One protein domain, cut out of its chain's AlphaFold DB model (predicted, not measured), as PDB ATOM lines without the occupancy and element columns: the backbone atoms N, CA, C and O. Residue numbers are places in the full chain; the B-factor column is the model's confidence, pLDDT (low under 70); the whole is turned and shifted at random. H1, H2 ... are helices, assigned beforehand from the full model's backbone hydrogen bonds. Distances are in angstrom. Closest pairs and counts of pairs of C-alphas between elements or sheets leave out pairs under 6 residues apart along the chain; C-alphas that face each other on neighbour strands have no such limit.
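This is residues 2 to 93 of the 292 residues of an uncharacterized protein of Puccinia graminis f. sp. tritici (UniProt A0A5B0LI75). One long helix, H2, makes the long axis of an open, elongated model, with the short helix H1 folded back on its first end as a small hairpin. Near its other end the short helix H3 and the loops beside it turn the backbone round, and H4 starts against residues 42 to 50 of H2 and splays away from it, so that residues 85 to 93 stick out and residues 31 to 41 of H2 are bare. The printed part has 92 residues with four named helices, H1, H2, H3 and H4 in that order, and no named strand; the class is all helix. The whole is extended, with a radius of gyration of the C-alphas of 19.3 A, and spans 57 by 30 by 17 A, only just flat.

The printed part begins at Pro 2, and H1 takes residues 9 to 17, from C-alpha 9 at (0.210, -0.227, -32.551), 12.3 A from first to last C-alpha. H2 takes residues 20 to 54 and is 51.3 A long from first to last C-alpha, from C-alpha 20 at (-9.802, 12.215, -36.608) to C-alpha 54 at (40.010, 5.540, -47.134). H3 is short, residues 61 to 64, 5.1 A from first to last C-alpha. H4, residues 74 to 90, is 24.8 A long from first to last C-alpha and ends with C-alpha 90 at (13.270, -8.621, -47.902).

H2 is the hub and touches the three other helices. H1 and H2 form a helical hairpin: they only just touch, with 3 pairs of C-alphas within 8 A, the closest those of Phe 15 and Ala 23 at 5.6 A. Their lines stand at a shallow tilt of 25 degrees, opposite ways, and H2 touches H1 with residues 23 to 27 alone. H2 touches H3 with residues 50 to 54 alone; the closest C-alphas are those of Ala 53 and Gly 61, 4.5 A apart. H2 touches H4 with residues 42 to 50 alone, H4 using residues 76 to 80 alone; the closest C-alphas, of Ser 46 and Thr 77, are 5.3 A apart, at a steep tilt of 52 degrees, opposite ways. H3 and H4 only just touch, with 3 pairs of C-alphas within 8 A, the closest those of Trp 64 and Ala 76 at 5.7 A. H1 is apart from H3 and H4. In H1 and H4 every O i to N i+4 pair is within hydrogen-bond range, in H2 30 of 31; H3 is too short for such a pair.

The two C-alphas farthest apart, those of Pro 2 and Lys 62, are 57.4 A apart. The printed part has no cut. The link from H1 to H2 is tight, those from H2 to H3 and from H3 to H4 are short. The mean pLDDT of the printed part is 81.2, and residues 2 to 8, 61 to 62, 65 and 69 are under 70.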
ATOM      1  N   PRO A   2     -15.517   1.747 -36.878       44.62
ATOM      2  CA  PRO A   2     -14.346   1.026 -36.387       44.62
ATOM      3  C   PRO A   2     -13.195   1.224 -37.375       44.62
ATOM      4  O   PRO A   2     -13.385   1.076 -38.586       44.62
ATOM      5  N   HIS A   3     -12.027   1.635 -36.884       55.16
ATOM      6  CA  HIS A   3     -10.841   1.725 -37.727       55.16
ATOM      7  C   HIS A   3     -10.337   0.299 -37.996       55.16
ATOM      8  O   HIS A   3     -10.427  -0.578 -37.138       55.16
ATOM      9  N   LYS A   4      -9.867   0.024 -39.217       53.72
ATOM     10  CA  LYS A   4      -9.140  -1.223 -39.471       53.72
ATOM     11  C   LYS A   4      -7.788  -1.087 -38.782       53.72
ATOM     12  O   LYS A   4      -7.051  -0.164 -39.121       53.72
ATOM     13  N   ALA A   5      -7.494  -1.984 -37.843       52.66
ATOM     14  CA  ALA A   5      -6.192  -2.061 -37.198       52.66
ATOM     15  C   ALA A   5      -5.113  -2.162 -38.280       52.66
ATOM     16  O   ALA A   5      -5.089  -3.112 -39.065       52.66
ATOM     17  N   THR A   6      -4.270  -1.139 -38.362       58.72
ATOM     18  CA  THR A   6      -3.206  -1.049 -39.368       58.72
ATOM     19  C   THR A   6      -2.030  -1.966 -39.031       58.72
ATOM     20  O   THR A   6      -1.109  -2.108 -39.833       58.72
ATOM     21  N   GLY A   7      -2.048  -2.599 -37.853       56.97
ATOM     22  CA  GLY A   7      -0.971  -3.463 -37.368       56.97
ATOM     23  C   GLY A   7       0.222  -2.680 -36.811       56.97
ATOM     24  O   GLY A   7       1.095  -3.272 -36.181       56.97
ATOM     25  N   LEU A   8       0.245  -1.348 -36.970       62.84
ATOM     26  CA  LEU A   8       1.155  -0.451 -36.262       62.84
ATOM     27  C   LEU A   8       0.475   0.062 -34.989       62.84
ATOM     28  O   LEU A   8      -0.303   1.016 -35.025       62.84
ATOM     29  N   GLY A   9       0.829  -0.533 -33.847       70.75
ATOM     30  CA  GLY A   9       0.210  -0.227 -32.551       70.75
ATOM     31  C   GLY A   9       0.246   1.254 -32.153       70.75
ATOM     32  O   GLY A   9      -0.665   1.724 -31.484       70.75
ATOM     33  N   ILE A  10       1.243   2.017 -32.614       73.50
ATOM     34  CA  ILE A  10       1.346   3.461 -32.340       73.50
ATOM     35  C   ILE A  10       0.270   4.245 -33.101       73.50
ATOM     36  O   ILE A  10      -0.369   5.127 -32.538       73.50
ATOM     37  N   ILE A  11       0.048   3.917 -34.375       77.75
ATOM     38  CA  ILE A  11      -0.932   4.613 -35.218       77.75
ATOM     39  C   ILE A  11      -2.340   4.272 -34.732       77.75
ATOM     40  O   ILE A  11      -3.160   5.167 -34.538       77.75
ATOM     41  N   ASP A  12      -2.586   2.995 -34.442       74.69
ATOM     42  CA  ASP A  12      -3.864   2.531 -33.906       74.69
ATOM     43  C   ASP A  12      -4.175   3.172 -32.537       74.69
ATOM     44  O   ASP A  12      -5.308   3.595 -32.306       74.69
ATOM     45  N   ALA A  13      -3.173   3.349 -31.664       77.12
ATOM     46  CA  ALA A  13      -3.337   4.052 -30.387       77.12
ATOM     47  C   ALA A  13      -3.655   5.548 -30.567       77.12
ATOM     48  O   ALA A  13      -4.519   6.090 -29.876       77.12
ATOM     49  N   VAL A  14      -3.009   6.225 -31.522       79.00
ATOM     50  CA  VAL A  14      -3.275   7.646 -31.812       79.00
ATOM     51  C   VAL A  14      -4.696   7.844 -32.349       79.00
ATOM     52  O   VAL A  14      -5.391   8.768 -31.923       79.00
ATOM     53  N   PHE A  15      -5.169   6.959 -33.230       78.69
ATOM     54  CA  PHE A  15      -6.547   7.008 -33.733       78.69
ATOM     55  C   PHE A  15      -7.596   6.585 -32.691       78.69
ATOM     56  O   PHE A  15      -8.753   6.984 -32.821       78.69
ATOM     57  N   ALA A  16      -7.210   5.831 -31.656       79.00
ATOM     58  CA  ALA A  16      -8.098   5.452 -30.558       79.00
ATOM     59  C   ALA A  16      -8.324   6.584 -29.536       79.00
ATOM     60  O   ALA A  16      -9.411   6.681 -28.970       79.00
ATOM     61  N   HIS A  17      -7.328   7.450 -29.309       81.75
ATOM     62  CA  HIS A  17      -7.381   8.478 -28.259       81.75
ATOM     63  C   HIS A  17      -7.647   9.910 -28.756       81.75
ATOM     64  O   HIS A  17      -7.885  10.791 -27.932       81.75
ATOM     65  N   CYS A  18      -7.613  10.180 -30.068       79.44
ATOM     66  CA  CYS A  18      -7.752  11.538 -30.614       79.44
ATOM     67  C   CYS A  18      -8.867  11.689 -31.666       79.44
ATOM     68  O   CYS A  18      -9.180  10.747 -32.397       79.44
ATOM     69  N   PRO A  19      -9.443  12.903 -31.813       86.06
ATOM     70  CA  PRO A  19     -10.352  13.204 -32.911       86.06
ATOM     71  C   PRO A  19      -9.626  13.076 -34.261       86.06
ATOM     72  O   PRO A  19      -8.472  13.481 -34.413       86.06
ATOM     73  N   LYS A  20     -10.332  12.542 -35.269       81.56
ATOM     74  CA  LYS A  20      -9.802  12.215 -36.608       81.56
ATOM     75  C   LYS A  20      -8.899  13.287 -37.254       81.56
ATOM     76  O   LYS A  20      -7.839  12.892 -37.738       81.56
ATOM     77  N   PRO A  21      -9.238  14.597 -37.262       84.69
ATOM     78  CA  PRO A  21      -8.374  15.603 -37.893       84.69
ATOM     79  C   PRO A  21      -7.034  15.782 -37.163       84.69
ATOM     80  O   PRO A  21      -6.005  15.992 -37.800       84.69
ATOM     81  N   VAL A  22      -7.017  15.634 -35.835       85.69
ATOM     82  CA  VAL A  22      -5.793  15.742 -35.028       85.69
ATOM     83  C   VAL A  22      -4.921  14.499 -35.215       85.69
ATOM     84  O   VAL A  22      -3.719  14.621 -35.433       85.69
ATOM     85  N   ALA A  23      -5.522  13.306 -35.222       84.31
ATOM     86  CA  ALA A  23      -4.802  12.055 -35.474       84.31
ATOM     87  C   ALA A  23      -4.134  12.037 -36.864       84.31
ATOM     88  O   ALA A  23      -2.992  11.591 -37.004       84.31
ATOM     89  N   GLN A  24      -4.801  12.577 -37.890       85.94
ATOM     90  CA  GLN A  24      -4.223  12.729 -39.230       85.94
ATOM     91  C   GLN A  24      -3.031  13.694 -39.243       85.94
ATOM     92  O   GLN A  24      -1.990  13.363 -39.802       85.94
ATOM     93  N   PHE A  25      -3.135  14.850 -38.584       90.38
ATOM     94  CA  PHE A  25      -2.018  15.796 -38.503       90.38
ATOM     95  C   PHE A  25      -0.795  15.192 -37.793       90.38
ATOM     96  O   PHE A  25       0.329  15.290 -38.287       90.38
ATOM     97  N   VAL A  26      -1.015  14.504 -36.666       89.50
ATOM     98  CA  VAL A  26       0.053  13.848 -35.894       89.50
ATOM     99  C   VAL A  26       0.726  12.743 -36.707       89.50
ATOM    100  O   VAL A  26       1.953  12.689 -36.768       89.50
ATOM    101  N   THR A  27      -0.047  11.888 -37.376       87.62
ATOM    102  CA  THR A  27       0.519  10.800 -38.190       87.62
ATOM    103  C   THR A  27       1.310  11.321 -39.386       87.62
ATOM    104  O   THR A  27       2.413  10.833 -39.629       87.62
ATOM    105  N   ILE A  28       0.831  12.362 -40.074       90.50
ATOM    106  CA  ILE A  28       1.579  13.016 -41.161       90.50
ATOM    107  C   ILE A  28       2.889  13.619 -40.636       90.50
ATOM    108  O   ILE A  28       3.937  13.428 -41.251       90.50
ATOM    109  N   SER A  29       2.857  14.292 -39.482       91.44
ATOM    110  CA  SER A  29       4.053  14.874 -38.857       91.44
ATOM    111  C   SER A  29       5.095  13.812 -38.474       91.44
ATOM    112  O   SER A  29       6.289  13.974 -38.751       91.44
ATOM    113  N   ILE A  30       4.653  12.681 -37.911       91.00
ATOM    114  CA  ILE A  30       5.526  11.548 -37.566       91.00
ATOM    115  C   ILE A  30       6.162  10.953 -38.825       91.00
ATOM    116  O   ILE A  30       7.369  10.704 -38.838       91.00
ATOM    117  N   VAL A  31       5.381  10.748 -39.889       90.75
ATOM    118  CA  VAL A  31       5.894  10.216 -41.161       90.75
ATOM    119  C   VAL A  31       6.908  11.183 -41.775       90.75
ATOM    120  O   VAL A  31       7.996  10.752 -42.153       90.75
ATOM    121  N   LEU A  32       6.612  12.485 -41.805       94.44
ATOM    122  CA  LEU A  32       7.520  13.502 -42.341       94.44
ATOM    123  C   LEU A  32       8.845  13.555 -41.569       94.44
ATOM    124  O   LEU A  32       9.919  13.522 -42.170       94.44
ATOM    125  N   THR A  33       8.778  13.581 -40.237       93.88
ATOM    126  CA  THR A  33       9.972  13.598 -39.379       93.88
ATOM    127  C   THR A  33      10.789  12.320 -39.549       93.88
ATOM    128  O   THR A  33      12.014  12.376 -39.661       93.88
ATOM    129  N   SER A  34      10.123  11.166 -39.645       91.56
ATOM    130  CA  SER A  34      10.785   9.879 -39.876       91.56
ATOM    131  C   SER A  34      11.493   9.848 -41.231       91.56
ATOM    132  O   SER A  34      12.628   9.382 -41.313       91.56
ATOM    133  N   LEU A  35      10.878  10.377 -42.293       92.94
ATOM    134  CA  LEU A  35      11.510  10.470 -43.613       92.94
ATOM    135  C   LEU A  35      12.777  11.333 -43.566       92.94
ATOM    136  O   LEU A  35      13.831  10.894 -44.026       92.94
ATOM    137  N   LEU A  36      12.702  12.519 -42.956       94.75
ATOM    138  CA  LEU A  36      13.852  13.419 -42.824       94.75
ATOM    139  C   LEU A  36      14.989  12.795 -41.999       94.75
ATOM    140  O   LEU A  36      16.155  12.903 -42.386       94.75
ATOM    141  N   ALA A  37      14.662  12.099 -40.907       94.12
ATOM    142  CA  ALA A  37      15.642  11.401 -40.074       94.12
ATOM    143  C   ALA A  37      16.326  10.235 -40.812       94.12
ATOM    144  O   ALA A  37      17.531  10.032 -40.679       94.12
ATOM    145  N   ASN A  38      15.590   9.485 -41.637       90.94
ATOM    146  CA  ASN A  38      16.189   8.425 -42.449       90.94
ATOM    147  C   ASN A  38      17.129   9.005 -43.516       90.94
ATOM    148  O   ASN A  38      18.244   8.514 -43.689       90.94
ATOM    149  N   VAL A  39      16.724  10.084 -44.194       91.31
ATOM    150  CA  VAL A  39      17.562  10.766 -45.194       91.31
ATOM    151  C   VAL A  39      18.854  11.305 -44.570       91.31
ATOM    152  O   VAL A  39      19.932  11.128 -45.144       91.31
ATOM    153  N   SER A  40      18.784  11.920 -43.386       91.94
ATOM    154  CA  SER A  40      19.984  12.406 -42.693       91.94
ATOM    155  C   SER A  40      20.918  11.258 -42.299       91.94
ATOM    156  O   SER A  40      22.133  11.365 -42.498       91.94
ATOM    157  N   GLN A  41      20.361  10.131 -41.852       91.31
ATOM    158  CA  GLN A  41      21.134   8.937 -41.527       91.31
ATOM    159  C   GLN A  41      21.861   8.379 -42.757       91.31
ATOM    160  O   GLN A  41      23.056   8.103 -42.677       91.31
ATOM    161  N   PHE A  42      21.207   8.316 -43.922       88.94
ATOM    162  CA  PHE A  42      21.853   7.905 -45.176       88.94
ATOM    163  C   PHE A  42      23.085   8.752 -45.513       88.94
ATOM    164  O   PHE A  42      24.129   8.223 -45.913       88.94
ATOM    165  N   PHE A  43      22.991  10.067 -45.319       87.94
ATOM    166  CA  PHE A  43      24.112  10.975 -45.539       87.94
ATOM    167  C   PHE A  43      25.234  10.809 -44.508       87.94
ATOM    168  O   PHE A  43      26.403  11.026 -44.842       87.94
ATOM    169  N   ALA A  44      24.920  10.461 -43.261       89.81
ATOM    170  CA  ALA A  44      25.936  10.166 -42.255       89.81
ATOM    171  C   ALA A  44      26.661   8.855 -42.593       89.81
ATOM    172  O   ALA A  44      27.892   8.822 -42.682       89.81
ATOM    173  N   THR A  45      25.909   7.790 -42.876       90.50
ATOM    174  CA  THR A  45      26.460   6.463 -43.165       90.50
ATOM    175  C   THR A  45      27.334   6.452 -44.424       90.50
ATOM    176  O   THR A  45      28.377   5.796 -44.428       90.50
ATOM    177  N   SER A  46      26.993   7.212 -45.471       89.62
ATOM    178  CA  SER A  46      27.837   7.291 -46.676       89.62
ATOM    179  C   SER A  46      29.218   7.899 -46.400       89.62
ATOM    180  O   SER A  46      30.217   7.440 -46.959       89.62
ATOM    181  N   ARG A  47      29.305   8.879 -45.487       87.94
ATOM    182  CA  ARG A  47      30.580   9.469 -45.045       87.94
ATOM    183  C   ARG A  47      31.405   8.485 -44.223       87.94
ATOM    184  O   ARG A  47      32.609   8.383 -44.451       87.94
ATOM    185  N   PHE A  48      30.768   7.719 -43.336       87.25
ATOM    186  CA  PHE A  48      31.438   6.637 -42.605       87.25
ATOM    187  C   PHE A  48      31.985   5.568 -43.552       87.25
ATOM    188  O   PHE A  48      33.136   5.157 -43.422       87.25
ATOM    189  N   PHE A  49      31.201   5.159 -44.550       87.75
ATOM    190  CA  PHE A  49      31.639   4.166 -45.529       87.75
ATOM    191  C   PHE A  49      32.814   4.665 -46.373       87.75
ATOM    192  O   PHE A  49      33.761   3.923 -46.630       87.75
ATOM    193  N   TRP A  50      32.796   5.943 -46.758       85.00
ATOM    194  CA  TRP A  50      33.932   6.569 -47.430       85.00
ATOM    195  C   TRP A  50      35.188   6.609 -46.544       85.00
ATOM    196  O   TRP A  50      36.275   6.295 -47.026       85.00
ATOM    197  N   ALA A  51      35.053   6.918 -45.250       83.06
ATOM    198  CA  ALA A  51      36.174   6.883 -44.308       83.06
ATOM    199  C   ALA A  51      36.750   5.461 -44.154       83.06
ATOM    200  O   ALA A  51      37.963   5.276 -44.213       83.06
ATOM    201  N   LEU A  52      35.896   4.435 -44.083       82.50
ATOM    202  CA  LEU A  52      36.329   3.031 -44.082       82.50
ATOM    203  C   LEU A  52      37.037   2.637 -45.390       82.50
ATOM    204  O   LEU A  52      38.028   1.903 -45.370       82.50
ATOM    205  N   ALA A  53      36.571   3.147 -46.534       83.31
ATOM    206  CA  ALA A  53      37.230   2.961 -47.827       83.31
ATOM    207  C   ALA A  53      38.610   3.627 -47.881       83.31
ATOM    208  O   ALA A  53      39.546   3.064 -48.459       83.31
ATOM    209  N   ARG A  54      38.742   4.812 -47.270       77.56
ATOM    210  CA  ARG A  54      40.010   5.540 -47.134       77.56
ATOM    211  C   ARG A  54      41.021   4.730 -46.327       77.56
ATOM    212  O   ARG A  54      42.148   4.566 -46.791       77.56
ATOM    213  N   ASP A  55      40.584   4.144 -45.218       80.44
ATOM    214  CA  ASP A  55      41.424   3.346 -44.314       80.44
ATOM    215  C   ASP A  55      41.635   1.895 -44.817       80.44
ATOM    216  O   ASP A  55      42.178   1.045 -44.112       80.44
ATOM    217  N   LYS A  56      41.221   1.597 -46.063       76.62
ATOM    218  CA  LYS A  56      41.312   0.280 -46.731       76.62
ATOM    219  C   LYS A  56      40.624  -0.862 -45.966       76.62
ATOM    220  O   LYS A  56      40.940  -2.027 -46.192       76.62
ATOM    221  N   ALA A  57      39.639  -0.544 -45.126       73.75
ATOM    222  CA  ALA A  57      38.892  -1.522 -44.335       73.75
ATOM    223  C   ALA A  57      37.923  -2.382 -45.170       73.75
ATOM    224  O   ALA A  57      37.491  -3.436 -44.714       73.75
ATOM    225  N   ILE A  58      37.598  -1.957 -46.398       80.31
ATOM    226  CA  ILE A  58      36.686  -2.664 -47.309       80.31
ATOM    227  C   ILE A  58      37.391  -3.132 -48.596       80.31
ATOM    228  O   ILE A  58      38.286  -2.432 -49.097       80.31
ATOM    229  N   PRO A  59      36.987  -4.282 -49.170       75.44
ATOM    230  CA  PRO A  59      37.461  -4.755 -50.461       75.44
ATOM    231  C   PRO A  59      37.097  -3.748 -51.549       75.44
ATOM    232  O   PRO A  59      36.082  -3.054 -51.479       75.44
ATOM    233  N   MET A  60      37.960  -3.632 -52.559       71.25
ATOM    234  CA  MET A  60      37.827  -2.628 -53.624       71.25
ATOM    235  C   MET A  60      37.768  -1.170 -53.123       71.25
ATOM    236  O   MET A  60      37.239  -0.301 -53.815       71.25
ATOM    237  N   GLY A  61      38.378  -0.846 -51.974       66.06
ATOM    238  CA  GLY A  61      38.414   0.523 -51.429       66.06
ATOM    239  C   GLY A  61      38.843   1.609 -52.434       66.06
ATOM    240  O   GLY A  61      38.337   2.725 -52.381       66.06
ATOM    241  N   LYS A  62      39.680   1.277 -53.433       68.94
ATOM    242  CA  LYS A  62      40.068   2.195 -54.527       68.94
ATOM    243  C   LYS A  62      38.875   2.719 -55.344       68.94
ATOM    244  O   LYS A  62      38.893   3.874 -55.758       68.94
ATOM    245  N   MET A  63      37.847   1.900 -55.575       72.25
ATOM    246  CA  MET A  63      36.663   2.296 -56.348       72.25
ATOM    247  C   MET A  63      35.725   3.188 -55.530       72.25
ATOM    248  O   MET A  63      35.193   4.165 -56.069       72.25
ATOM    249  N   TRP A  64      35.570   2.862 -54.244       71.38
ATOM    250  CA  TRP A  64      34.666   3.520 -53.292       71.38
ATOM    251  C   TRP A  64      35.220   4.828 -52.723       71.38
ATOM    252  O   TRP A  64      34.453   5.718 -52.366       71.38
ATOM    253  N   ARG A  65      36.549   4.970 -52.675       67.75
ATOM    254  CA  ARG A  65      37.228   6.169 -52.168       67.75
ATOM    255  C   ARG A  65      37.147   7.365 -53.121       67.75
ATOM    256  O   ARG A  65      37.338   8.488 -52.667       67.75
ATOM    257  N   LYS A  66      36.877   7.151 -54.417       72.38
ATOM    258  CA  LYS A  66      36.839   8.234 -55.415       72.38
ATOM    259  C   LYS A  66      35.729   9.234 -55.081       72.38
ATOM    260  O   LYS A  66      34.558   8.855 -55.003       72.38
ATOM    261  N   VAL A  67      36.104  10.500 -54.920       74.88
ATOM    262  CA  VAL A  67      35.189  11.596 -54.583       74.88
ATOM    263  C   VAL A  67      34.939  12.446 -55.830       74.88
ATOM    264  O   VAL A  67      35.767  12.499 -56.736       74.88
ATOM    265  N   THR A  68      33.761  13.062 -55.918       74.38
ATOM    266  CA  THR A  68      33.444  14.039 -56.979       74.38
ATOM    267  C   THR A  68      34.069  15.401 -56.651       74.38
ATOM    268  O   THR A  68      34.427  15.636 -55.499       74.38
ATOM    269  N   SER A  69      34.169  16.306 -57.631       67.88
ATOM    270  CA  SER A  69      34.684  17.678 -57.447       67.88
ATOM    271  C   SER A  69      34.036  18.414 -56.261       67.88
ATOM    272  O   SER A  69      34.723  19.080 -55.495       67.88
ATOM    273  N   ASP A  70      32.743  18.180 -56.011       74.25
ATOM    274  CA  ASP A  70      31.987  18.759 -54.885       74.25
ATOM    275  C   ASP A  70      32.276  18.118 -53.513       74.25
ATOM    276  O   ASP A  70      31.514  18.296 -52.561       74.25
ATOM    277  N   ARG A  71      33.333  17.304 -53.392       76.00
ATOM    278  CA  ARG A  71      33.711  16.566 -52.169       76.00
ATOM    279  C   ARG A  71      32.627  15.611 -51.638       76.00
ATOM    280  O   ARG A  71      32.621  15.246 -50.463       76.00
ATOM    281  N   ARG A  72      31.711  15.161 -52.505       77.00
ATOM    282  CA  ARG A  72      30.633  14.211 -52.165       77.00
ATOM    283  C   ARG A  72      31.001  12.774 -52.573       77.00
ATOM    284  O   ARG A  72      31.370  12.556 -53.734       77.00
ATOM    285  N   PRO A  73      30.868  11.774 -51.678       81.69
ATOM    286  CA  PRO A  73      31.166  10.376 -51.990       81.69
ATOM    287  C   PRO A  73      29.993   9.698 -52.728       81.69
ATOM    288  O   PRO A  73      29.336   8.807 -52.193       81.69
ATOM    289  N   LEU A  74      29.715  10.109 -53.975       81.50
ATOM    290  CA  LEU A  74      28.554   9.629 -54.751       81.50
ATOM    291  C   LEU A  74      28.510   8.101 -54.901       81.50
ATOM    292  O   LEU A  74      27.457   7.494 -54.731       81.50
ATOM    293  N   ARG A  75      29.655   7.464 -55.173       83.56
ATOM    294  CA  ARG A  75      29.732   6.003 -55.362       83.56
ATOM    295  C   ARG A  75      29.368   5.227 -54.098       83.56
ATOM    296  O   ARG A  75      28.667   4.225 -54.186       83.56
ATOM    297  N   ALA A  76      29.813   5.705 -52.935       83.38
ATOM    298  CA  ALA A  76      29.452   5.112 -51.651       83.38
ATOM    299  C   ALA A  76      27.952   5.290 -51.368       83.38
ATOM    300  O   ALA A  76      27.299   4.353 -50.917       83.38
ATOM    301  N   THR A  77      27.387   6.457 -51.697       85.75
ATOM    302  CA  THR A  77      25.948   6.707 -51.553       85.75
ATOM    303  C   THR A  77      25.108   5.765 -52.421       85.75
ATOM    304  O   THR A  77      24.161   5.178 -51.910       85.75
ATOM    305  N   PHE A  78      25.460   5.557 -53.695       87.12
ATOM    306  CA  PHE A  78      24.731   4.620 -54.563       87.12
ATOM    307  C   PHE A  78      24.791   3.173 -54.062       87.12
ATOM    308  O   PHE A  78      23.783   2.472 -54.127       87.12
ATOM    309  N   LEU A  79      25.930   2.738 -53.512       86.69
ATOM    310  CA  LEU A  79      26.030   1.418 -52.887       86.69
ATOM    311  C   LEU A  79      25.093   1.295 -51.680       86.69
ATOM    312  O   LEU A  79      24.382   0.300 -51.574       86.69
ATOM    313  N   MET A  80      25.033   2.310 -50.814       88.44
ATOM    314  CA  MET A  80      24.119   2.289 -49.668       88.44
ATOM    315  C   MET A  80      22.649   2.287 -50.089       88.44
ATOM    316  O   MET A  80      21.868   1.522 -49.532       88.44
ATOM    317  N   ILE A  81      22.280   3.072 -51.106       89.62
ATOM    318  CA  ILE A  81      20.924   3.046 -51.672       89.62
ATOM    319  C   ILE A  81      20.601   1.645 -52.209       89.62
ATOM    320  O   ILE A  81      19.524   1.124 -51.931       89.62
ATOM    321  N   GLY A  82      21.540   1.012 -52.919       90.56
ATOM    322  CA  GLY A  82      21.380  -0.351 -53.427       90.56
ATOM    323  C   GLY A  82      21.186  -1.385 -52.315       90.56
ATOM    324  O   GLY A  82      20.246  -2.175 -52.375       90.56
ATOM    325  N   LEU A  83      22.015  -1.351 -51.266       89.31
ATOM    326  CA  LEU A  83      21.866  -2.241 -50.106       89.31
ATOM    327  C   LEU A  83      20.528  -2.028 -49.393       89.31
ATOM    328  O   LEU A  83      19.870  -2.999 -49.019       89.31
ATOM    329  N   SER A  84      20.100  -0.777 -49.227       89.19
ATOM    330  CA  SER A  84      18.810  -0.479 -48.611       89.19
ATOM    331  C   SER A  84      17.639  -0.926 -49.471       89.19
ATOM    332  O   SER A  84      16.701  -1.485 -48.917       89.19
ATOM    333  N   MET A  85      17.705  -0.777 -50.798       90.44
ATOM    334  CA  MET A  85      16.690  -1.342 -51.693       90.44
ATOM    335  C   MET A  85      16.604  -2.863 -51.535       90.44
ATOM    336  O   MET A  85      15.512  -3.385 -51.337       90.44
ATOM    337  N   LEU A  86      17.740  -3.570 -51.533       90.44
ATOM    338  CA  LEU A  86      17.765  -5.021 -51.309       90.44
ATOM    339  C   LEU A  86      17.133  -5.406 -49.963       90.44
ATOM    340  O   LEU A  86      16.343  -6.346 -49.896       90.44
ATOM    341  N   PHE A  87      17.425  -4.658 -48.900       87.00
ATOM    342  CA  PHE A  87      16.837  -4.900 -47.583       87.00
ATOM    343  C   PHE A  87      15.332  -4.570 -47.527       87.00
ATOM    344  O   PHE A  87      14.554  -5.273 -46.876       87.00
ATOM    345  N   SER A  88      14.891  -3.537 -48.249       86.81
ATOM    346  CA  SER A  88      13.470  -3.208 -48.404       86.81
ATOM    347  C   SER A  88      12.704  -4.311 -49.133       86.81
ATOM    348  O   SER A  88      11.580  -4.611 -48.737       86.81
ATOM    349  N   LEU A  89      13.309  -4.969 -50.128       86.62
ATOM    350  CA  LEU A  89      12.700  -6.120 -50.805       86.62
ATOM    351  C   LEU A  89      12.451  -7.283 -49.830       86.62
ATOM    352  O   LEU A  89      11.365  -7.856 -49.825       86.62
ATOM    353  N   VAL A  90      13.413  -7.583 -48.950       85.25
ATOM    354  CA  VAL A  90      13.270  -8.621 -47.902       85.25
ATOM    355  C   VAL A  90      12.167  -8.278 -46.889       85.25
ATOM    356  O   VAL A  90      11.568  -9.161 -46.270       85.25
ATOM    357  N   SER A  91      11.880  -6.988 -46.722       81.75
ATOM    358  CA  SER A  91      10.849  -6.499 -45.804       81.75
ATOM    359  C   SER A  91       9.424  -6.639 -46.360       81.75
ATOM    360  O   SER A  91       8.478  -6.529 -45.585       81.75
ATOM    361  N   PHE A  92       9.250  -6.920 -47.659       82.44
ATOM    362  CA  PHE A  92       7.933  -7.089 -48.298       82.44
ATOM    363  C   PHE A  92       7.289  -8.470 -48.044       82.44
ATOM    364  O   PHE A  92       6.300  -8.834 -48.675       82.44
ATOM    365  N   ASP A  93       7.836  -9.258 -47.116       79.75
ATOM    366  CA  ASP A  93       7.314 -10.585 -46.801       79.75
ATOM    367  C   ASP A  93       5.884 -10.519 -46.212       79.75
ATOM    368  O   ASP A  93       5.664  -9.846 -45.195       79.75
TER     369      ASP A  93